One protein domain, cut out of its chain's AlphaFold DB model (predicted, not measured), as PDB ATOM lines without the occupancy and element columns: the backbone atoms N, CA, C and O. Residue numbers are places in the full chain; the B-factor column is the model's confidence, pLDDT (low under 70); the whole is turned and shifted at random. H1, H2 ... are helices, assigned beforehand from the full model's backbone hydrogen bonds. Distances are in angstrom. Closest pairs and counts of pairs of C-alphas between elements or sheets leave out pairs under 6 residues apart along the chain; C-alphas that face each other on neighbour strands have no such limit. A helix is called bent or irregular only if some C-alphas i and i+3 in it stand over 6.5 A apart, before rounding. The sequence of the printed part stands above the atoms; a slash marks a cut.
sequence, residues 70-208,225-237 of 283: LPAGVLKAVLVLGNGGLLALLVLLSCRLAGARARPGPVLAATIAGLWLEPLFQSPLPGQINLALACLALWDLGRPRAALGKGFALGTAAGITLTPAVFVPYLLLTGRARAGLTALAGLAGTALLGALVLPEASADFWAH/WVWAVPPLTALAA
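AT A GLANCE: This is residues 70 to 208 and 225 to 237 of the 283 residues of a protein of Streptomyces sp. Ag109_G2-6 (UniProt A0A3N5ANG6). Two groups of three helices stand side by side, H1, H3 and H8 as a small bundle and H4, H5 and H6 as a run of helical hairpins, joined where H3 and H4 pack in the middle. H2 packs slantwise on H1 at one outer side, while short H7 turns a corner at the far end of H6; residues 70 to 78, of which 72 to 78 belong to H1, stick out. The printed part has 152 residues, with eight named helices in the order H1 to H8 and no named strand, and the class is all helix. The whole is compact, with a radius of gyration of the C-alphas of 16.7 A and spans of 48 by 44 by 25 A.

IN THESE COORDINATES: H1, residues 72 to 97, begins with C-alpha 72 at (43.281, -53.776, -3.630), is 35.7 A long and has a kink of 27 degrees near residue 84. H2, residues 104 to 120, is 25.2 A long and only just irregular: C-alphas 116 and 119 are 6.7 A apart. H3, residues 126 to 142, measures 24.1 A. H4 is residues 152 to 160, 12.5 A, and H5 residues 163 to 173, 17.6 A. H6, residues 177 to 197, is 29.9 A long and begins with C-alpha 177 at (3.589, -53.906, 12.826). H7 is residues 199 to 208, 14.1 A. H8, residues 225 to 237, is 18.6 A long and ends with C-alpha 237 at (9.184, -35.114, 8.382).

HOW THE PARTS SIT: In the bundle of H1, H3 and H8, three helices near one another in direction, H1 and H3 touch and run the same way at a shallow tilt of 33 degrees, only just short of steep; their closest C-alphas, of Leu 90 and Cys 135, are 5.3 A apart. H8 touches H3 with residues 226 to 230 alone, closest at Leu 138 and Pro 230, C-alphas 5.8 A apart. H1 touches H8 with residues 94 to 97 alone. H1 touches H2 with residues 84 to 92 alone, at a steep tilt of 55 degrees, the closest C-alphas being Ala 88 and Thr 111, 5.3 A. H3 and H4 form a hairpin at a shallow tilt of 16 degrees, opposite ways; the C-alphas of Ala 137 and Leu 154, their closest, are 4.8 A apart. H4 and H6 touch, their closest C-alphas, of Gly 155 and Ala 183, 3.8 A apart. H4 and H5, and H5 and H6, are hairpins too. H6 and H7 touch only at the corner. H1 and H6 are apart. In H4, H6 and H7 every O i to N i+4 pair is within hydrogen-bond range; the counts are 21 of 22 in H1, 11 of 13 in H2 and in H3, 6 of 9 in H8, and 3 of 7 in H5, where 7 of 8 O i to N i+3 pairs are within range.

THE WHOLE: The two C-alphas farthest apart, of Gly 105 and Glu 200, are 50.3 A apart. Residues 209 to 224 are not printed, and C-alphas 208 and 225 are 26.7 A apart across this cut. Of the links that are printed whole, none is long. The mean pLDDT of the printed part is 73.1, and 45 residues are under 70, among them residues 114 to 129 and 200 to 208.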
ATOM      1  N   LEU A  70      38.700 -59.115  -4.721       69.06
ATOM      2  CA  LEU A  70      38.936 -57.938  -5.549       69.06
ATOM      3  C   LEU A  70      40.373 -57.419  -5.390       69.06
ATOM      4  O   LEU A  70      40.892 -57.368  -4.274       69.06
ATOM      5  N   PRO A  71      41.009 -56.940  -6.477       76.94
ATOM      6  CA  PRO A  71      42.297 -56.267  -6.381       76.94
ATOM      7  C   PRO A  71      42.213 -55.057  -5.446       76.94
ATOM      8  O   PRO A  71      41.265 -54.269  -5.527       76.94
ATOM      9  N   ALA A  72      43.244 -54.853  -4.622       69.00
ATOM     10  CA  ALA A  72      43.281 -53.776  -3.630       69.00
ATOM     11  C   ALA A  72      42.984 -52.390  -4.233       69.00
ATOM     12  O   ALA A  72      42.255 -51.600  -3.638       69.00
ATOM     13  N   GLY A  73      43.467 -52.109  -5.449       69.81
ATOM     14  CA  GLY A  73      43.179 -50.854  -6.154       69.81
ATOM     15  C   GLY A  73      41.697 -50.657  -6.501       69.81
ATOM     16  O   GLY A  73      41.187 -49.541  -6.400       69.81
ATOM     17  N   VAL A  74      40.979 -51.732  -6.848       72.94
ATOM     18  CA  VAL A  74      39.534 -51.683  -7.127       72.94
ATOM     19  C   VAL A  74      38.762 -51.475  -5.832       72.94
ATOM     20  O   VAL A  74      37.897 -50.605  -5.774       72.94
ATOM     21  N   LEU A  75      39.115 -52.209  -4.774       69.50
ATOM     22  CA  LEU A  75      38.500 -52.037  -3.459       69.50
ATOM     23  C   LEU A  75      38.718 -50.606  -2.940       69.50
ATOM     24  O   LEU A  75      37.770 -49.963  -2.494       69.50
ATOM     25  N   LYS A  76      39.920 -50.042  -3.124       68.81
ATOM     26  CA  LYS A  76      40.225 -48.635  -2.824       68.81
ATOM     27  C   LYS A  76      39.303 -47.670  -3.562       68.81
ATOM     28  O   LYS A  76      38.726 -46.777  -2.946       68.81
ATOM     29  N   ALA A  77      39.164 -47.843  -4.876       70.75
ATOM     30  CA  ALA A  77      38.336 -46.978  -5.706       70.75
ATOM     31  C   ALA A  77      36.859 -47.067  -5.304       70.75
ATOM     32  O   ALA A  77      36.204 -46.037  -5.158       70.75
ATOM     33  N   VAL A  78      36.351 -48.279  -5.060       72.88
ATOM     34  CA  VAL A  78      34.976 -48.516  -4.599       72.88
ATOM     35  C   VAL A  78      34.726 -47.848  -3.253       72.88
ATOM     36  O   VAL A  78      33.703 -47.194  -3.089       72.88
ATOM     37  N   LEU A  79      35.653 -47.948  -2.306       71.06
ATOM     38  CA  LEU A  79      35.498 -47.325  -0.993       71.06
ATOM     39  C   LEU A  79      35.556 -45.796  -1.077       71.06
ATOM     40  O   LEU A  79      34.689 -45.107  -0.546       71.06
ATOM     41  N   VAL A  80      36.542 -45.244  -1.780       69.06
ATOM     42  CA  VAL A  80      36.744 -43.791  -1.867       69.06
ATOM     43  C   VAL A  80      35.632 -43.113  -2.675       69.06
ATOM     44  O   VAL A  80      35.036 -42.140  -2.209       69.06
ATOM     45  N   LEU A  81      35.305 -43.637  -3.861       70.94
ATOM     46  CA  LEU A  81      34.256 -43.076  -4.720       70.94
ATOM     47  C   LEU A  81      32.858 -43.427  -4.202       70.94
ATOM     48  O   LEU A  81      31.952 -42.590  -4.233       70.94
ATOM     49  N   GLY A  82      32.687 -44.645  -3.686       72.06
ATOM     50  CA  GLY A  82      31.427 -45.126  -3.133       72.06
ATOM     51  C   GLY A  82      30.990 -44.315  -1.923       72.06
ATOM     52  O   GLY A  82      29.847 -43.877  -1.902       72.06
ATOM     53  N   ASN A  83      31.878 -44.017  -0.970       71.75
ATOM     54  CA  ASN A  83      31.519 -43.203   0.199       71.75
ATOM     55  C   ASN A  83      31.017 -41.805  -0.198       71.75
ATOM     56  O   ASN A  83      29.991 -41.352   0.313       71.75
ATOM     57  N   GLY A  84      31.668 -41.150  -1.166       70.00
ATOM     58  CA  GLY A  84      31.204 -39.859  -1.687       70.00
ATOM     59  C   GLY A  84      29.808 -39.944  -2.319       70.00
ATOM     60  O   GLY A  84      28.938 -39.121  -2.028       70.00
ATOM     61  N   GLY A  85      29.566 -40.975  -3.134       74.94
ATOM     62  CA  GLY A  85      28.259 -41.222  -3.748       74.94
ATOM     63  C   GLY A  85      27.168 -41.581  -2.734       74.94
ATOM     64  O   GLY A  85      26.050 -41.074  -2.814       74.94
ATOM     65  N   LEU A  86      27.493 -42.412  -1.743       74.00
ATOM     66  CA  LEU A  86      26.587 -42.814  -0.669       74.00
ATOM     67  C   LEU A  86      26.211 -41.634   0.219       74.00
ATOM     68  O   LEU A  86      25.056 -41.517   0.613       74.00
ATOM     69  N   LEU A  87      27.142 -40.728   0.503       74.00
ATOM     70  CA  LEU A  87      26.830 -39.532   1.270       74.00
ATOM     71  C   LEU A  87      25.871 -38.614   0.501       74.00
ATOM     72  O   LEU A  87      24.891 -38.130   1.068       74.00
ATOM     73  N   ALA A  88      26.102 -38.428  -0.801       74.56
ATOM     74  CA  ALA A  88      25.174 -37.690  -1.654       74.56
ATOM     75  C   ALA A  88      23.784 -38.346  -1.648       74.56
ATOM     76  O   ALA A  88      22.763 -37.668  -1.494       74.56
ATOM     77  N   LEU A  89      23.738 -39.677  -1.745       77.19
ATOM     78  CA  LEU A  89      22.503 -40.449  -1.662       77.19
ATOM     79  C   LEU A  89      21.811 -40.276  -0.301       77.19
ATOM     80  O   LEU A  89      20.598 -40.069  -0.264       77.19
ATOM     81  N   LEU A  90      22.558 -40.291   0.804       77.94
ATOM     82  CA  LEU A  90      22.040 -40.071   2.154       77.94
ATOM     83  C   LEU A  90      21.363 -38.703   2.267       77.94
ATOM     84  O   LEU A  90      20.248 -38.606   2.783       77.94
ATOM     85  N   VAL A  91      22.007 -37.650   1.755       75.88
ATOM     86  CA  VAL A  91      21.459 -36.286   1.736       75.88
ATOM     87  C   VAL A  91      20.178 -36.238   0.902       75.88
ATOM     88  O   VAL A  91      19.164 -35.704   1.355       75.88
ATOM     89  N   LEU A  92      20.175 -36.849  -0.285       77.38
ATOM     90  CA  LEU A  92      18.996 -36.915  -1.153       77.38
ATOM     91  C   LEU A  92      17.824 -37.650  -0.488       77.38
ATOM     92  O   LEU A  92      16.693 -37.153  -0.503       77.38
ATOM     93  N   LEU A  93      18.083 -38.808   0.121       74.75
ATOM     94  CA  LEU A  93      17.081 -39.591   0.846       74.75
ATOM     95  C   LEU A  93      16.554 -38.832   2.066       74.75
ATOM     96  O   LEU A  93      15.347 -38.826   2.302       74.75
ATOM     97  N   SER A  94      17.428 -38.126   2.781       74.88
ATOM     98  CA  SER A  94      17.074 -37.267   3.912       74.88
ATOM     99  C   SER A  94      16.153 -36.123   3.488       74.88
ATOM    100  O   SER A  94      15.104 -35.911   4.099       74.88
ATOM    101  N   CYS A  95      16.482 -35.425   2.392       74.81
ATOM    102  CA  CYS A  95      15.624 -34.386   1.822       74.81
ATOM    103  C   CYS A  95      14.260 -34.947   1.408       74.81
ATOM    104  O   CYS A  95      13.225 -34.352   1.719       74.81
ATOM    105  N   ARG A  96      14.250 -36.107   0.738       77.25
ATOM    106  CA  ARG A  96      13.021 -36.775   0.303       77.25
ATOM    107  C   ARG A  96      12.146 -37.163   1.492       77.25
ATOM    108  O   ARG A  96      10.945 -36.900   1.458       77.25
ATOM    109  N   LEU A  97      12.732 -37.748   2.538       69.69
ATOM    110  CA  LEU A  97      12.007 -38.162   3.737       69.69
ATOM    111  C   LEU A  97      11.432 -36.953   4.484       69.69
ATOM    112  O   LEU A  97      10.261 -36.974   4.850       69.69
ATOM    113  N   ALA A  98      12.205 -35.872   4.616       70.38
ATOM    114  CA  ALA A  98      11.766 -34.609   5.215       70.38
ATOM    115  C   ALA A  98      10.712 -33.849   4.378       70.38
ATOM    116  O   ALA A  98      10.154 -32.845   4.831       70.38
ATOM    117  N   GLY A  99      10.423 -34.292   3.147       66.62
ATOM    118  CA  GLY A  99       9.524 -33.593   2.226       66.62
ATOM    119  C   GLY A  99      10.074 -32.237   1.768       66.62
ATOM    120  O   GLY A  99       9.299 -31.315   1.482       66.62
ATOM    121  N   ALA A 100      11.402 -32.101   1.743       71.75
ATOM    122  CA  ALA A 100      12.125 -30.952   1.221       71.75
ATOM    123  C   ALA A 100      12.448 -31.160  -0.268       71.75
ATOM    124  O   ALA A 100      12.705 -32.274  -0.722       71.75
ATOM    125  N   ARG A 101      12.453 -30.074  -1.052       72.31
ATOM    126  CA  ARG A 101      12.915 -30.133  -2.446       72.31
ATOM    127  C   ARG A 101      14.435 -30.280  -2.452       72.31
ATOM    128  O   ARG A 101      15.134 -29.353  -2.050       72.31
ATOM    129  N   ALA A 102      14.925 -31.418  -2.937       72.69
ATOM    130  CA  ALA A 102      16.345 -31.683  -3.144       72.69
ATOM    131  C   ALA A 102      16.879 -30.824  -4.303       72.69
ATOM    132  O   ALA A 102      16.905 -31.248  -5.456       72.69
ATOM    133  N   ARG A 103      17.235 -29.570  -4.013       74.81
ATOM    134  CA  ARG A 103      17.882 -28.682  -4.985       74.81
ATOM    135  C   ARG A 103      19.368 -29.056  -5.099       74.81
ATOM    136  O   ARG A 103      19.987 -29.285  -4.061       74.81
ATOM    137  N   PRO A 104      19.956 -29.058  -6.308       69.25
ATOM    138  CA  PRO A 104      21.327 -29.523  -6.520       69.25
ATOM    139  C   PRO A 104      22.364 -28.745  -5.698       69.25
ATOM    140  O   PRO A 104      23.222 -29.365  -5.089       69.25
ATOM    141  N   GLY A 105      22.241 -27.416  -5.580       70.12
ATOM    142  CA  GLY A 105      23.179 -26.588  -4.800       70.12
ATOM    143  C   GLY A 105      23.251 -26.946  -3.304       70.12
ATOM    144  O   GLY A 105      24.328 -27.288  -2.824       70.12
ATOM    145  N   PRO A 106      22.133 -26.927  -2.552       72.50
ATOM    146  CA  PRO A 106      22.109 -27.343  -1.147       72.50
ATOM    147  C   PRO A 106      22.509 -28.803  -0.915       72.50
ATOM    148  O   PRO A 106      23.165 -29.096   0.077       72.50
ATOM    149  N   VAL A 107      22.133 -29.714  -1.822       73.00
ATOM    150  CA  VAL A 107      22.542 -31.126  -1.741       73.00
ATOM    151  C   VAL A 107      24.054 -31.241  -1.895       73.00
ATOM    152  O   VAL A 107      24.691 -31.909  -1.087       73.00
ATOM    153  N   LEU A 108      24.632 -30.553  -2.882       71.69
ATOM    154  CA  LEU A 108      26.072 -30.523  -3.109       71.69
ATOM    155  C   LEU A 108      26.798 -29.933  -1.891       71.69
ATOM    156  O   LEU A 108      27.709 -30.562  -1.367       71.69
ATOM    157  N   ALA A 109      26.338 -28.790  -1.375       71.12
ATOM    158  CA  ALA A 109      26.919 -28.147  -0.198       71.12
ATOM    159  C   ALA A 109      26.849 -29.031   1.060       71.12
ATOM    160  O   ALA A 109      27.840 -29.150   1.773       71.12
ATOM    161  N   ALA A 110      25.715 -29.692   1.315       70.50
ATOM    162  CA  ALA A 110      25.565 -30.610   2.443       70.50
ATOM    163  C   ALA A 110      26.409 -31.884   2.278       70.50
ATOM    164  O   ALA A 110      26.982 -32.368   3.250       70.50
ATOM    165  N   THR A 111      26.530 -32.396   1.049       71.00
ATOM    166  CA  THR A 111      27.405 -33.535   0.731       71.00
ATOM    167  C   THR A 111      28.861 -33.169   0.987       71.00
ATOM    168  O   THR A 111      29.582 -33.926   1.620       71.00
ATOM    169  N   ILE A 112      29.296 -31.983   0.564       69.31
ATOM    170  CA  ILE A 112      30.663 -31.509   0.789       69.31
ATOM    171  C   ILE A 112      30.908 -31.256   2.273       69.31
ATOM    172  O   ILE A 112      31.894 -31.743   2.806       69.31
ATOM    173  N   ALA A 113      29.996 -30.587   2.978       70.12
ATOM    174  CA  ALA A 113      30.114 -30.410   4.423       70.12
ATOM    175  C   ALA A 113      30.230 -31.763   5.148       70.12
ATOM    176  O   ALA A 113      31.101 -31.932   5.996       70.12
ATOM    177  N   GLY A 114      29.418 -32.755   4.766       68.12
ATOM    178  CA  GLY A 114      29.529 -34.113   5.293       68.12
ATOM    179  C   GLY A 114      30.857 -34.788   4.926       68.12
ATOM    180  O   GLY A 114      31.471 -35.396   5.794       68.12
ATOM    181  N   LEU A 115      31.361 -34.604   3.697       68.94
ATOM    182  CA  LEU A 115      32.673 -35.105   3.267       68.94
ATOM    183  C   LEU A 115      33.816 -34.508   4.111       68.94
ATOM    184  O   LEU A 115      34.828 -35.174   4.320       68.94
ATOM    185  N   TRP A 116      33.668 -33.275   4.590       65.06
ATOM    186  CA  TRP A 116      34.644 -32.594   5.446       65.06
ATOM    187  C   TRP A 116      34.507 -32.944   6.932       65.06
ATOM    188  O   TRP A 116      35.490 -32.877   7.663       65.06
ATOM    189  N   LEU A 117      33.312 -33.340   7.375       62.97
ATOM    190  CA  LEU A 117      33.031 -33.759   8.751       62.97
ATOM    191  C   LEU A 117      33.325 -35.246   8.991       62.97
ATOM    192  O   LEU A 117      33.639 -35.631  10.112       62.97
ATOM    193  N   GLU A 118      33.270 -36.082   7.953       58.81
ATOM    194  CA  GLU A 118      33.531 -37.526   8.034       58.81
ATOM    195  C   GLU A 118      34.869 -37.910   8.704       58.81
ATOM    196  O   GLU A 118      34.866 -38.877   9.466       58.81
ATOM    197  N   PRO A 119      35.995 -37.178   8.530       55.22
ATOM    198  CA  PRO A 119      37.241 -37.446   9.252       55.22
ATOM    199  C   PRO A 119      37.109 -37.388  10.777       55.22
ATOM    200  O   PRO A 119      37.798 -38.130  11.471       55.22
ATOM    201  N   LEU A 120      36.187 -36.576  11.312       48.97
ATOM    202  CA  LEU A 120      35.903 -36.513  12.753       48.97
ATOM    203  C   LEU A 120      35.226 -37.793  13.267       48.97
ATOM    204  O   LEU A 120      35.214 -38.056  14.469       48.97
ATOM    205  N   PHE A 121      34.679 -38.597  12.355       52.66
ATOM    206  CA  PHE A 121      33.922 -39.804  12.652       52.66
ATOM    207  C   PHE A 121      34.538 -41.088  12.084       52.66
ATOM    208  O   PHE A 121      34.004 -42.176  12.326       52.66
ATOM    209  N   GLN A 122      35.657 -40.985  11.357       51.00
ATOM    210  CA  GLN A 122      36.428 -42.120  10.851       51.00
ATOM    211  C   GLN A 122      36.726 -43.073  12.012       51.00
ATOM    212  O   GLN A 122      37.466 -42.748  12.939       51.00
ATOM    213  N   SER A 123      36.103 -44.247  11.986       46.84
ATOM    214  CA  SER A 123      36.513 -45.398  12.785       46.84
ATOM    215  C   SER A 123      37.046 -46.444  11.807       46.84
ATOM    216  O   SER A 123      36.406 -46.647  10.767       46.84
ATOM    217  N   PRO A 124      38.196 -47.076  12.087       50.94
ATOM    218  CA  PRO A 124      38.785 -48.062  11.185       50.94
ATOM    219  C   PRO A 124      37.828 -49.246  11.041       50.94
ATOM    220  O   PRO A 124      37.408 -49.756  12.066       50.94
ATOM    221  N   LEU A 125      37.510 -49.658   9.803       51.28
ATOM    222  CA  LEU A 125      36.629 -50.768   9.367       51.28
ATOM    223  C   LEU A 125      35.089 -50.542   9.385       51.28
ATOM    224  O   LEU A 125      34.518 -50.540   8.290       51.28
ATOM    225  N   PRO A 126      34.368 -50.279  10.501       52.50
ATOM    226  CA  PRO A 126      32.905 -50.236  10.470       52.50
ATOM    227  C   PRO A 126      32.249 -49.000   9.847       52.50
ATOM    228  O   PRO A 126      31.097 -49.045   9.410       52.50
ATOM    229  N   GLY A 127      32.949 -47.862   9.834       53.03
ATOM    230  CA  GLY A 127      32.352 -46.574   9.462       53.03
ATOM    231  C   GLY A 127      31.880 -46.497   8.007       53.03
ATOM    232  O   GLY A 127      30.865 -45.861   7.728       53.03
ATOM    233  N   GLN A 128      32.576 -47.186   7.100       61.19
ATOM    234  CA  GLN A 128      32.344 -47.091   5.653       61.19
ATOM    235  C   GLN A 128      31.077 -47.847   5.228       61.19
ATOM    236  O   GLN A 128      30.266 -47.352   4.449       61.19
ATOM    237  N   ILE A 129      30.840 -49.022   5.815       68.69
ATOM    238  CA  ILE A 129      29.641 -49.823   5.538       68.69
ATOM    239  C   ILE A 129      28.405 -49.209   6.199       68.69
ATOM    240  O   ILE A 129      27.320 -49.225   5.621       68.69
ATOM    241  N   ASN A 130      28.553 -48.612   7.384       70.19
ATOM    242  CA  ASN A 130      27.432 -48.012   8.109       70.19
ATOM    243  C   ASN A 130      26.714 -46.924   7.300       70.19
ATOM    244  O   ASN A 130      25.492 -46.810   7.393       70.19
ATOM    245  N   LEU A 131      27.432 -46.170   6.462       71.38
ATOM    246  CA  LEU A 131      26.824 -45.187   5.565       71.38
ATOM    247  C   LEU A 131      25.920 -45.848   4.507       71.38
ATOM    248  O   LEU A 131      24.832 -45.346   4.214       71.38
ATOM    249  N   ALA A 132      26.336 -47.003   3.980       74.88
ATOM    250  CA  ALA A 132      25.553 -47.798   3.034       74.88
ATOM    251  C   ALA A 132      24.278 -48.329   3.694       74.88
ATOM    252  O   ALA A 132      23.176 -48.186   3.160       74.88
ATOM    253  N   LEU A 133      24.429 -48.885   4.898       75.12
ATOM    254  CA  LEU A 133      23.325 -49.427   5.683       75.12
ATOM    255  C   LEU A 133      22.335 -48.340   6.103       75.12
ATOM    256  O   LEU A 133      21.126 -48.562   6.069       75.12
ATOM    257  N   ALA A 134      22.819 -47.146   6.442       73.25
ATOM    258  CA  ALA A 134      21.964 -46.015   6.764       73.25
ATOM    259  C   ALA A 134      21.179 -45.520   5.548       73.25
ATOM    260  O   ALA A 134      19.982 -45.261   5.673       73.25
ATOM    261  N   CYS A 135      21.802 -45.453   4.365       78.62
ATOM    262  CA  CYS A 135      21.090 -45.189   3.111       78.62
ATOM    263  C   CYS A 135      19.995 -46.231   2.861       78.62
ATOM    264  O   CYS A 135      18.862 -45.871   2.542       78.62
ATOM    265  N   LEU A 136      20.314 -47.514   3.043       82.06
ATOM    266  CA  LEU A 136      19.373 -48.615   2.854       82.06
ATOM    267  C   LEU A 136      18.186 -48.522   3.828       82.06
ATOM    268  O   LEU A 136      17.029 -48.628   3.414       82.06
ATOM    269  N   ALA A 137      18.459 -48.232   5.102       80.06
ATOM    270  CA  ALA A 137      17.450 -48.015   6.133       80.06
ATOM    271  C   ALA A 137      16.565 -46.790   5.838       80.06
ATOM    272  O   ALA A 137      15.339 -46.874   5.922       80.06
ATOM    273  N   LEU A 138      17.158 -45.654   5.451       77.00
ATOM    274  CA  LEU A 138      16.435 -44.435   5.062       77.00
ATOM    275  C   LEU A 138      15.549 -44.658   3.840       77.00
ATOM    276  O   LEU A 138      14.404 -44.200   3.813       77.00
ATOM    277  N   TRP A 139      16.065 -45.372   2.842       83.06
ATOM    278  CA  TRP A 139      15.307 -45.744   1.658       83.06
ATOM    279  C   TRP A 139      14.080 -46.573   2.041       83.06
ATOM    280  O   TRP A 139      12.964 -46.211   1.667       83.06
ATOM    281  N   ASP A 140      14.256 -47.616   2.853       83.31
ATOM    282  CA  ASP A 140      13.173 -48.498   3.291       83.31
ATOM    283  C   ASP A 140      12.137 -47.782   4.181       83.31
ATOM    284  O   ASP A 140      10.919 -47.910   3.992       83.31
ATOM    285  N   LEU A 141      12.594 -46.918   5.092       79.56
ATOM    286  CA  LEU A 141      11.724 -46.065   5.907       79.56
ATOM    287  C   LEU A 141      10.905 -45.092   5.048       79.56
ATOM    288  O   LEU A 141       9.710 -44.898   5.322       79.56
ATOM    289  N   GLY A 142      11.524 -44.537   4.001       75.50
ATOM    290  CA  GLY A 142      10.932 -43.605   3.043       75.50
ATOM    291  C   GLY A 142       9.948 -44.225   2.050       75.50
ATOM    292  O   GLY A 142       9.198 -43.489   1.404       75.50
ATOM    293  N   ARG A 143       9.880 -45.561   1.939       81.81
ATOM    294  CA  ARG A 143       8.878 -46.234   1.095       81.81
ATOM    295  C   ARG A 143       7.454 -46.034   1.640       81.81
ATOM    296  O   ARG A 143       7.266 -45.903   2.856       81.81
ATOM    297  N   PRO A 144       6.415 -46.052   0.783       80.56
ATOM    298  CA  PRO A 144       5.020 -46.013   1.226       80.56
ATOM    299  C   PRO A 144       4.714 -47.091   2.272       80.56
ATOM    300  O   PRO A 144       5.267 -48.185   2.218       80.56
ATOM    301  N   ARG A 145       3.808 -46.819   3.223       77.50
ATOM    302  CA  ARG A 145       3.457 -47.795   4.280       77.50
ATOM    303  C   ARG A 145       2.911 -49.119   3.732       77.50
ATOM    304  O   ARG A 145       3.111 -50.141   4.371       77.50
ATOM    305  N   ALA A 146       2.252 -49.084   2.577       79.00
ATOM    306  CA  ALA A 146       1.689 -50.254   1.907       79.00
ATOM    307  C   ALA A 146       2.668 -50.950   0.941       79.00
ATOM    308  O   ALA A 146       2.281 -51.901   0.272       79.00
ATOM    309  N   ALA A 147       3.913 -50.472   0.824       83.81
ATOM    310  CA  ALA A 147       4.874 -51.062  -0.099       83.81
ATOM    311  C   ALA A 147       5.210 -52.506   0.305       83.81
ATOM    312  O   ALA A 147       5.558 -52.773   1.458       83.81
ATOM    313  N   LEU A 148       5.138 -53.420  -0.665       80.44
ATOM    314  CA  LEU A 148       5.534 -54.813  -0.480       80.44
ATOM    315  C   LEU A 148       7.017 -54.898  -0.094       80.44
ATOM    316  O   LEU A 148       7.868 -54.208  -0.671       80.44
ATOM    317  N   GLY A 149       7.307 -55.722   0.915       78.44
ATOM    318  CA  GLY A 149       8.657 -55.911   1.448       78.44
ATOM    319  C   GLY A 149       9.212 -54.725   2.245       78.44
ATOM    320  O   GLY A 149      10.408 -54.700   2.521       78.44
ATOM    321  N   LYS A 150       8.389 -53.732   2.619       84.19
ATOM    322  CA  LYS A 150       8.828 -52.655   3.519       84.19
ATOM    323  C   LYS A 150       9.281 -53.246   4.848       84.19
ATOM    324  O   LYS A 150       8.526 -54.020   5.424       84.19
ATOM    325  N   GLY A 151      10.447 -52.855   5.343       80.00
ATOM    326  CA  GLY A 151      11.073 -53.388   6.554       80.00
ATOM    327  C   GLY A 151      12.165 -54.411   6.253       80.00
ATOM    328  O   GLY A 151      13.100 -54.538   7.033       80.00
ATOM    329  N   PHE A 152      12.108 -55.109   5.113       85.31
ATOM    330  CA  PHE A 152      13.069 -56.171   4.808       85.31
ATOM    331  C   PHE A 152      14.498 -55.635   4.702       85.31
ATOM    332  O   PHE A 152      15.393 -56.159   5.348       85.31
ATOM    333  N   ALA A 153      14.697 -54.547   3.957       83.94
ATOM    334  CA  ALA A 153      16.017 -53.956   3.765       83.94
ATOM    335  C   ALA A 153      16.596 -53.381   5.072       83.94
ATOM    336  O   ALA A 153      17.797 -53.486   5.312       83.94
ATOM    337  N   LEU A 154      15.740 -52.840   5.948       84.06
ATOM    338  CA  LEU A 154      16.121 -52.464   7.309       84.06
ATOM    339  C   LEU A 154      16.525 -53.689   8.151       84.06
ATOM    340  O   LEU A 154      17.515 -53.632   8.873       84.06
ATOM    341  N   GLY A 155      15.785 -54.793   8.039       80.38
ATOM    342  CA  GLY A 155      16.089 -56.065   8.697       80.38
ATOM    343  C   GLY A 155      17.402 -56.686   8.230       80.38
ATOM    344  O   GLY A 155      18.214 -57.109   9.044       80.38
ATOM    345  N   THR A 156      17.657 -56.677   6.922       81.94
ATOM    346  CA  THR A 156      18.936 -57.110   6.350       81.94
ATOM    347  C   THR A 156      20.078 -56.218   6.828       81.94
ATOM    348  O   THR A 156      21.131 -56.729   7.193       81.94
ATOM    349  N   ALA A 157      19.871 -54.899   6.909       80.88
ATOM    350  CA  ALA A 157      20.862 -53.991   7.481       80.88
ATOM    351  C   ALA A 157      21.147 -54.302   8.961       80.88
ATOM    352  O   ALA A 157      22.309 -54.277   9.360       80.88
ATOM    353  N   ALA A 158      20.116 -54.653   9.740       77.06
ATOM    354  CA  ALA A 158      20.239 -55.135  11.122       77.06
ATOM    355  C   ALA A 158      21.021 -56.451  11.239       77.06
ATOM    356  O   ALA A 158      21.716 -56.666  12.228       77.06
ATOM    357  N   GLY A 159      20.940 -57.312  10.225       70.81
ATOM    358  CA  GLY A 159      21.732 -58.538  10.138       70.81
ATOM    359  C   GLY A 159      23.202 -58.324   9.785       70.81
ATOM    360  O   GLY A 159      24.030 -59.176  10.087       70.81
ATOM    361  N   ILE A 160      23.540 -57.198   9.147       72.00
ATOM    362  CA  ILE A 160      24.925 -56.837   8.801       72.00
ATOM    363  C   ILE A 160      25.582 -56.065   9.946       72.00
ATOM    364  O   ILE A 160      26.748 -56.285  10.244       72.00
ATOM    365  N   THR A 161      24.834 -55.182  10.602       70.94
ATOM    366  CA  THR A 161      25.276 -54.448  11.787       70.94
ATOM    367  C   THR A 161      24.110 -54.414  12.762       70.94
ATOM    368  O   THR A 161      23.015 -54.009  12.393       70.94
ATOM    369  N   LEU A 162      24.327 -54.767  14.026       68.25
ATOM    370  CA  LEU A 162      23.253 -54.793  15.029       68.25
ATOM    371  C   LEU A 162      22.663 -53.406  15.355       68.25
ATOM    372  O   LEU A 162      21.559 -53.318  15.884       68.25
ATOM    373  N   THR A 163      23.341 -52.305  15.019       68.44
ATOM    374  CA  THR A 163      22.876 -50.938  15.313       68.44
ATOM    375  C   THR A 163      21.472 -50.623  14.761       68.44
ATOM    376  O   THR A 163      20.634 -50.159  15.530       68.44
ATOM    377  N   PRO A 164      21.135 -50.897  13.484       70.25
ATOM    378  CA  PRO A 164      19.786 -50.689  12.954       70.25
ATOM    379  C   PRO A 164      18.700 -51.576  13.574       70.25
ATOM    380  O   PRO A 164      17.518 -51.284  13.381       70.25
ATOM    381  N   ALA A 165      19.050 -52.608  14.349       74.75
ATOM    382  CA  ALA A 165      18.060 -53.447  15.020       74.75
ATOM    383  C   ALA A 165      17.156 -52.633  15.963       74.75
ATOM    384  O   ALA A 165      15.992 -52.983  16.132       74.75
ATOM    385  N   VAL A 166      17.627 -51.489  16.486       76.19
ATOM    386  CA  VAL A 166      16.829 -50.572  17.325       76.19
ATOM    387  C   VAL A 166      15.601 -49.996  16.607       76.19
ATOM    388  O   VAL A 166      14.617 -49.627  17.252       76.19
ATOM    389  N   PHE A 167      15.600 -49.947  15.270       75.75
ATOM    390  CA  PHE A 167      14.437 -49.481  14.512       75.75
ATOM    391  C   PHE A 167      13.316 -50.521  14.447       75.75
ATOM    392  O   PHE A 167      12.165 -50.149  14.216       75.75
ATOM    393  N   VAL A 168      13.609 -51.803  14.678       81.06
ATOM    394  CA  VAL A 168      12.604 -52.876  14.703       81.06
ATOM    395  C   VAL A 168      11.580 -52.654  15.827       81.06
ATOM    396  O   VAL A 168      10.398 -52.500  15.502       81.06
ATOM    397  N   PRO A 169      11.964 -52.534  17.119       80.50
ATOM    398  CA  PRO A 169      11.007 -52.234  18.181       80.50
ATOM    399  C   PRO A 169      10.360 -50.860  17.987       80.50
ATOM    400  O   PRO A 169       9.160 -50.727  18.207       80.50
ATOM    401  N   TYR A 170      11.085 -49.854  17.477       79.88
ATOM    402  CA  TYR A 170      10.490 -48.556  17.138       79.88
ATOM    403  C   TYR A 170       9.332 -48.684  16.130       79.88
ATOM    404  O   TYR A 170       8.277 -48.071  16.305       79.88
ATOM    405  N   LEU A 171       9.483 -49.489  15.073       80.25
ATOM    406  CA  LEU A 171       8.419 -49.715  14.090       80.25
ATOM    407  C   LEU A 171       7.224 -50.454  14.698       80.25
ATOM    408  O   LEU A 171       6.080 -50.117  14.385       80.25
ATOM    409  N   LEU A 172       7.473 -51.421  15.581       82.62
ATOM    410  CA  LEU A 172       6.418 -52.143  16.292       82.62
ATOM    411  C   LEU A 172       5.637 -51.203  17.227       82.62
ATOM    412  O   LEU A 172       4.410 -51.139  17.138       82.62
ATOM    413  N   LEU A 173       6.337 -50.395  18.026       82.81
ATOM    414  CA  LEU A 173       5.744 -49.437  18.967       82.81
ATOM    415  C   LEU A 173       5.011 -48.284  18.268       82.81
ATOM    416  O   LEU A 173       4.000 -47.796  18.762       82.81
ATOM    417  N   THR A 174       5.467 -47.860  17.085       77.44
ATOM    418  CA  THR A 174       4.804 -46.803  16.295       77.44
ATOM    419  C   THR A 174       3.620 -47.302  15.453       77.44
ATOM    420  O   THR A 174       3.162 -46.604  14.542       77.44
ATOM    421  N   GLY A 175       3.117 -48.511  15.733       77.12
ATOM    422  CA  GLY A 175       1.946 -49.093  15.071       77.12
ATOM    423  C   GLY A 175       2.208 -49.557  13.637       77.12
ATOM    424  O   GLY A 175       1.273 -49.770  12.865       77.12
ATOM    425  N   ARG A 176       3.476 -49.714  13.236       80.50
ATOM    426  CA  ARG A 176       3.881 -50.192  11.903       80.50
ATOM    427  C   ARG A 176       4.231 -51.681  11.939       80.50
ATOM    428  O   ARG A 176       5.247 -52.090  11.382       80.50
ATOM    429  N   ALA A 177       3.356 -52.488  12.544       83.31
ATOM    430  CA  ALA A 177       3.589 -53.906  12.826       83.31
ATOM    431  C   ALA A 177       4.059 -54.712  11.605       83.31
ATOM    432  O   ALA A 177       5.058 -55.413  11.694       83.31
ATOM    433  N   ARG A 178       3.424 -54.542  10.434       82.69
ATOM    434  CA  ARG A 178       3.842 -55.237   9.199       82.69
ATOM    435  C   ARG A 178       5.303 -54.968   8.832       82.69
ATOM    436  O   ARG A 178       6.002 -55.903   8.481       82.69
ATOM    437  N   ALA A 179       5.755 -53.718   8.939       81.19
ATOM    438  CA  ALA A 179       7.133 -53.336   8.626       81.19
ATOM    439  C   ALA A 179       8.126 -53.762   9.721       81.19
ATOM    440  O   ALA A 179       9.282 -54.042   9.431       81.19
ATOM    441  N   GLY A 180       7.685 -53.801  10.981       80.38
ATOM    442  CA  GLY A 180       8.495 -54.333  12.076       80.38
ATOM    443  C   GLY A 180       8.699 -55.844  11.954       80.38
ATOM    444  O   GLY A 180       9.818 -56.317  12.106       80.38
ATOM    445  N   LEU A 181       7.651 -56.595  11.604       84.81
ATOM    446  CA  LEU A 181       7.716 -58.050  11.433       84.81
ATOM    447  C   LEU A 181       8.548 -58.468  10.218       84.81
ATOM    448  O   LEU A 181       9.313 -59.419  10.309       84.81
ATOM    449  N   THR A 182       8.453 -57.761   9.091       86.00
ATOM    450  CA  THR A 182       9.313 -58.013   7.920       86.00
ATOM    451  C   THR A 182      10.777 -57.675   8.195       86.00
ATOM    452  O   THR A 182      11.657 -58.389   7.719       86.00
ATOM    453  N   ALA A 183      11.051 -56.623   8.973       83.00
ATOM    454  CA  ALA A 183      12.404 -56.308   9.424       83.00
ATOM    455  C   ALA A 183      12.942 -57.383  10.371       83.00
ATOM    456  O   ALA A 183      14.070 -57.840  10.208       83.00
ATOM    457  N   LEU A 184      12.110 -57.851  11.301       85.00
ATOM    458  CA  LEU A 184      12.459 -58.961  12.178       85.00
ATOM    459  C   LEU A 184      12.726 -60.245  11.380       85.00
ATOM    460  O   LEU A 184      13.703 -60.928  11.652       85.00
ATOM    461  N   ALA A 185      11.917 -60.539  10.360       84.12
ATOM    462  CA  ALA A 185      12.123 -61.685   9.480       84.12
ATOM    463  C   ALA A 185      13.421 -61.568   8.660       84.12
ATOM    464  O   ALA A 185      14.137 -62.552   8.514       84.12
ATOM    465  N   GLY A 186      13.758 -60.373   8.161       82.69
ATOM    466  CA  GLY A 186      15.030 -60.125   7.471       82.69
ATOM    467  C   GLY A 186      16.243 -60.298   8.392       82.69
ATOM    468  O   GLY A 186      17.233 -60.919   8.004       82.69
ATOM    469  N   LEU A 187      16.145 -59.813   9.631       82.44
ATOM    470  CA  LEU A 187      17.168 -60.008  10.661       82.44
ATOM    471  C   LEU A 187      17.316 -61.492  11.031       82.44
ATOM    472  O   LEU A 187      18.421 -62.022  11.050       82.44
ATOM    473  N   ALA A 188      16.205 -62.184  11.277       82.62
ATOM    474  CA  ALA A 188      16.216 -63.604  11.603       82.62
ATOM    475  C   ALA A 188      16.771 -64.447  10.445       82.62
ATOM    476  O   ALA A 188      17.578 -65.340  10.670       82.62
ATOM    477  N   GLY A 189      16.392 -64.136   9.202       82.81
ATOM    478  CA  GLY A 189      16.883 -64.836   8.016       82.81
ATOM    479  C   GLY A 189      18.385 -64.654   7.795       82.81
ATOM    480  O   GLY A 189      19.081 -65.616   7.487       82.81
ATOM    481  N   THR A 190      18.906 -63.445   8.001       80.94
ATOM    482  CA  THR A 190      20.353 -63.180   7.910       80.94
ATOM    483  C   THR A 190      21.131 -63.841   9.047       80.94
ATOM    484  O   THR A 190      22.167 -64.448   8.792       80.94
ATOM    485  N   ALA A 191      20.608 -63.817  10.277       76.38
ATOM    486  CA  ALA A 191      21.197 -64.529  11.410       76.38
ATOM    487  C   ALA A 191      21.222 -66.052  11.188       76.38
ATOM    488  O   ALA A 191      22.242 -66.691  11.437       76.38
ATOM    489  N   LEU A 192      20.131 -66.624  10.666       80.19
ATOM    490  CA  LEU A 192      20.038 -68.049  10.351       80.19
ATOM    491  C   LEU A 192      21.006 -68.448   9.232       80.19
ATOM    492  O   LEU A 192      21.666 -69.475   9.340       80.19
ATOM    493  N   LEU A 193      21.135 -67.627   8.184       78.44
ATOM    494  CA  LEU A 193      22.138 -67.837   7.136       78.44
ATOM    495  C   LEU A 193      23.563 -67.800   7.699       78.44
ATOM    496  O   LEU A 193      24.372 -68.651   7.348       78.44
ATOM    497  N   GLY A 194      23.855 -66.861   8.603       72.19
ATOM    498  CA  GLY A 194      25.127 -66.827   9.327       72.19
ATOM    499  C   GLY A 194      25.389 -68.124  10.097       72.19
ATOM    500  O   GLY A 194      26.451 -68.718   9.939       72.19
ATOM    501  N   ALA A 195      24.391 -68.604  10.843       74.00
ATOM    502  CA  ALA A 195      24.474 -69.846  11.612       74.00
ATOM    503  C   ALA A 195      24.634 -71.100  10.739       74.00
ATOM    504  O   ALA A 195      25.332 -72.028  11.132       74.00
ATOM    505  N   LEU A 196      24.013 -71.132   9.557       77.50
ATOM    506  CA  LEU A 196      24.103 -72.259   8.624       77.50
ATOM    507  C   LEU A 196      25.461 -72.342   7.922       77.50
ATOM    508  O   LEU A 196      25.966 -73.440   7.708       77.50
ATOM    509  N   VAL A 197      26.031 -71.201   7.526       75.06
ATOM    510  CA  VAL A 197      27.272 -71.166   6.733       75.06
ATOM    511  C   VAL A 197      28.513 -71.116   7.633       75.06
ATOM    512  O   VAL A 197      29.532 -71.704   7.284       75.06
ATOM    513  N   LEU A 198      28.441 -70.441   8.787       72.75
ATOM    514  CA  LEU A 198      29.521 -70.342   9.777       72.75
ATOM    515  C   LEU A 198      28.993 -70.702  11.183       72.75
ATOM    516  O   LEU A 198      28.801 -69.806  12.014       72.75
ATOM    517  N   PRO A 199      28.743 -71.991  11.476       72.88
ATOM    518  CA  PRO A 199      28.142 -72.418  12.741       72.88
ATOM    519  C   PRO A 199      29.032 -72.135  13.957       72.88
ATOM    520  O   PRO A 199      28.531 -71.628  14.957       72.88
ATOM    521  N   GLU A 200      30.342 -72.383  13.863       66.19
ATOM    522  CA  GLU A 200      31.298 -72.161  14.962       66.19
ATOM    523  C   GLU A 200      31.444 -70.669  15.290       66.19
ATOM    524  O   GLU A 200      31.210 -70.258  16.424       66.19
ATOM    525  N   ALA A 201      31.681 -69.825  14.278       63.12
ATOM    526  CA  ALA A 201      31.767 -68.375  14.473       63.12
ATOM    527  C   ALA A 201      30.439 -67.760  14.953       63.12
ATOM    528  O   ALA A 201      30.433 -66.757  15.664       63.12
ATOM    529  N   SER A 202      29.300 -68.354  14.577       64.56
ATOM    530  CA  SER A 202      27.990 -67.947  15.090       64.56
ATOM    531  C   SER A 202      27.809 -68.334  16.552       64.56
ATOM    532  O   SER A 202      27.353 -67.504  17.335       64.56
ATOM    533  N   ALA A 203      28.169 -69.562  16.930       67.81
ATOM    534  CA  ALA A 203      28.104 -70.019  18.313       67.81
ATOM    535  C   ALA A 203      29.003 -69.164  19.215       67.81
ATOM    536  O   ALA A 203      28.529 -68.679  20.239       67.81
ATOM    537  N   ASP A 204      30.235 -68.881  18.791       67.75
ATOM    538  CA  ASP A 204      31.166 -68.027  19.532       67.75
ATOM    539  C   ASP A 204      30.661 -66.591  19.670       67.75
ATOM    540  O   ASP A 204      30.743 -66.011  20.757       67.75
ATOM    541  N   PHE A 205      30.086 -66.028  18.602       66.31
ATOM    542  CA  PHE A 205      29.477 -64.702  18.633       66.31
ATOM    543  C   PHE A 205      28.331 -64.639  19.651       66.31
ATOM    544  O   PHE A 205      28.331 -63.768  20.518       66.31
ATOM    545  N   TRP A 206      27.379 -65.574  19.592       66.81
ATOM    546  CA  TRP A 206      26.228 -65.585  20.503       66.81
ATOM    547  C   TRP A 206      26.594 -65.973  21.942       66.81
ATOM    548  O   TRP A 206      25.945 -65.493  22.871       66.81
ATOM    549  N   ALA A 207      27.621 -66.804  22.141       69.38
ATOM    550  CA  ALA A 207      28.076 -67.241  23.461       69.38
ATOM    551  C   ALA A 207      28.891 -66.167  24.198       69.38
ATOM    552  O   ALA A 207      28.712 -65.989  25.401       69.38
ATOM    553  N   HIS A 208      29.761 -65.437  23.491       63.16
ATOM    554  CA  HIS A 208      30.681 -64.468  24.101       63.16
ATOM    555  C   HIS A 208      30.233 -63.009  23.965       63.16
ATOM    556  O   HIS A 208      30.764 -62.149  24.664       63.16
ATOM    557  N   TRP A 225      26.370 -41.224  15.147       64.69
ATOM    558  CA  TRP A 225      26.056 -40.045  14.330       64.69
ATOM    559  C   TRP A 225      25.308 -40.411  13.038       64.69
ATOM    560  O   TRP A 225      24.319 -39.756  12.716       64.69
ATOM    561  N   VAL A 226      25.705 -41.489  12.341       67.56
ATOM    562  CA  VAL A 226      25.018 -41.946  11.119       67.56
ATOM    563  C   VAL A 226      23.603 -42.404  11.463       67.56
ATOM    564  O   VAL A 226      22.642 -42.082  10.767       67.56
ATOM    565  N   TRP A 227      23.461 -43.124  12.574       68.81
ATOM    566  CA  TRP A 227      22.194 -43.696  13.016       68.81
ATOM    567  C   TRP A 227      21.255 -42.682  13.676       68.81
ATOM    568  O   TRP A 227      20.059 -42.946  13.773       68.81
ATOM    569  N   ALA A 228      21.749 -41.493  14.030       70.12
ATOM    570  CA  ALA A 228      20.933 -40.348  14.417       70.12
ATOM    571  C   ALA A 228      20.258 -39.675  13.206       70.12
ATOM    572  O   ALA A 228      19.196 -39.068  13.357       70.12
ATOM    573  N   VAL A 229      20.802 -39.817  11.989       69.31
ATOM    574  CA  VAL A 229      20.241 -39.177  10.784       69.31
ATOM    575  C   VAL A 229      18.830 -39.689  10.448       69.31
ATOM    576  O   VAL A 229      17.934 -38.845  10.335       69.31
ATOM    577  N   PRO A 230      18.559 -41.009  10.330       69.75
ATOM    578  CA  PRO A 230      17.214 -41.525  10.051       69.75
ATOM    579  C   PRO A 230      16.117 -41.092  11.047       69.75
ATOM    580  O   PRO A 230      15.054 -40.660  10.592       69.75
ATOM    581  N   PRO A 231      16.304 -41.161  12.384       69.25
ATOM    582  CA  PRO A 231      15.277 -40.742  13.330       69.25
ATOM    583  C   PRO A 231      15.085 -39.226  13.314       69.25
ATOM    584  O   PRO A 231      13.941 -38.776  13.318       69.25
ATOM    585  N   LEU A 232      16.153 -38.425  13.210       72.94
ATOM    586  CA  LEU A 232      16.032 -36.965  13.117       72.94
ATOM    587  C   LEU A 232      15.285 -36.535  11.850       72.94
ATOM    588  O   LEU A 232      14.399 -35.682  11.912       72.94
ATOM    589  N   THR A 233      15.570 -37.160  10.706       69.38
ATOM    590  CA  THR A 233      14.832 -36.891   9.460       69.38
ATOM    591  C   THR A 233      13.389 -37.373   9.523       69.38
ATOM    592  O   THR A 233      12.496 -36.661   9.063       69.38
ATOM    593  N   ALA A 234      13.122 -38.529  10.131       68.50
ATOM    594  CA  ALA A 234      11.759 -39.009  10.345       68.50
ATOM    595  C   ALA A 234      10.953 -38.086  11.279       68.50
ATOM    596  O   ALA A 234       9.780 -37.811  11.008       68.50
ATOM    597  N   LEU A 235      11.576 -37.567  12.343       73.19
ATOM    598  CA  LEU A 235      10.978 -36.589  13.255       73.19
ATOM    599  C   LEU A 235      10.696 -35.264  12.538       73.19
ATOM    600  O   LEU A 235       9.571 -34.769  12.598       73.19
ATOM    601  N   ALA A 236      11.670 -34.732  11.793       70.50
ATOM    602  CA  ALA A 236      11.508 -33.512  11.001       70.50
ATOM    603  C   ALA A 236      10.400 -33.646   9.937       70.50
ATOM    604  O   ALA A 236       9.613 -32.724   9.716       70.50
ATOM    605  N   ALA A 237      10.277 -34.815   9.304       70.00
ATOM    606  CA  ALA A 237       9.184 -35.114   8.382       70.00
ATOM    607  C   ALA A 237       7.815 -35.127   9.092       70.00
ATOM    608  O   ALA A 237       6.820 -34.597   8.579       70.00
TER     609      ALA A 237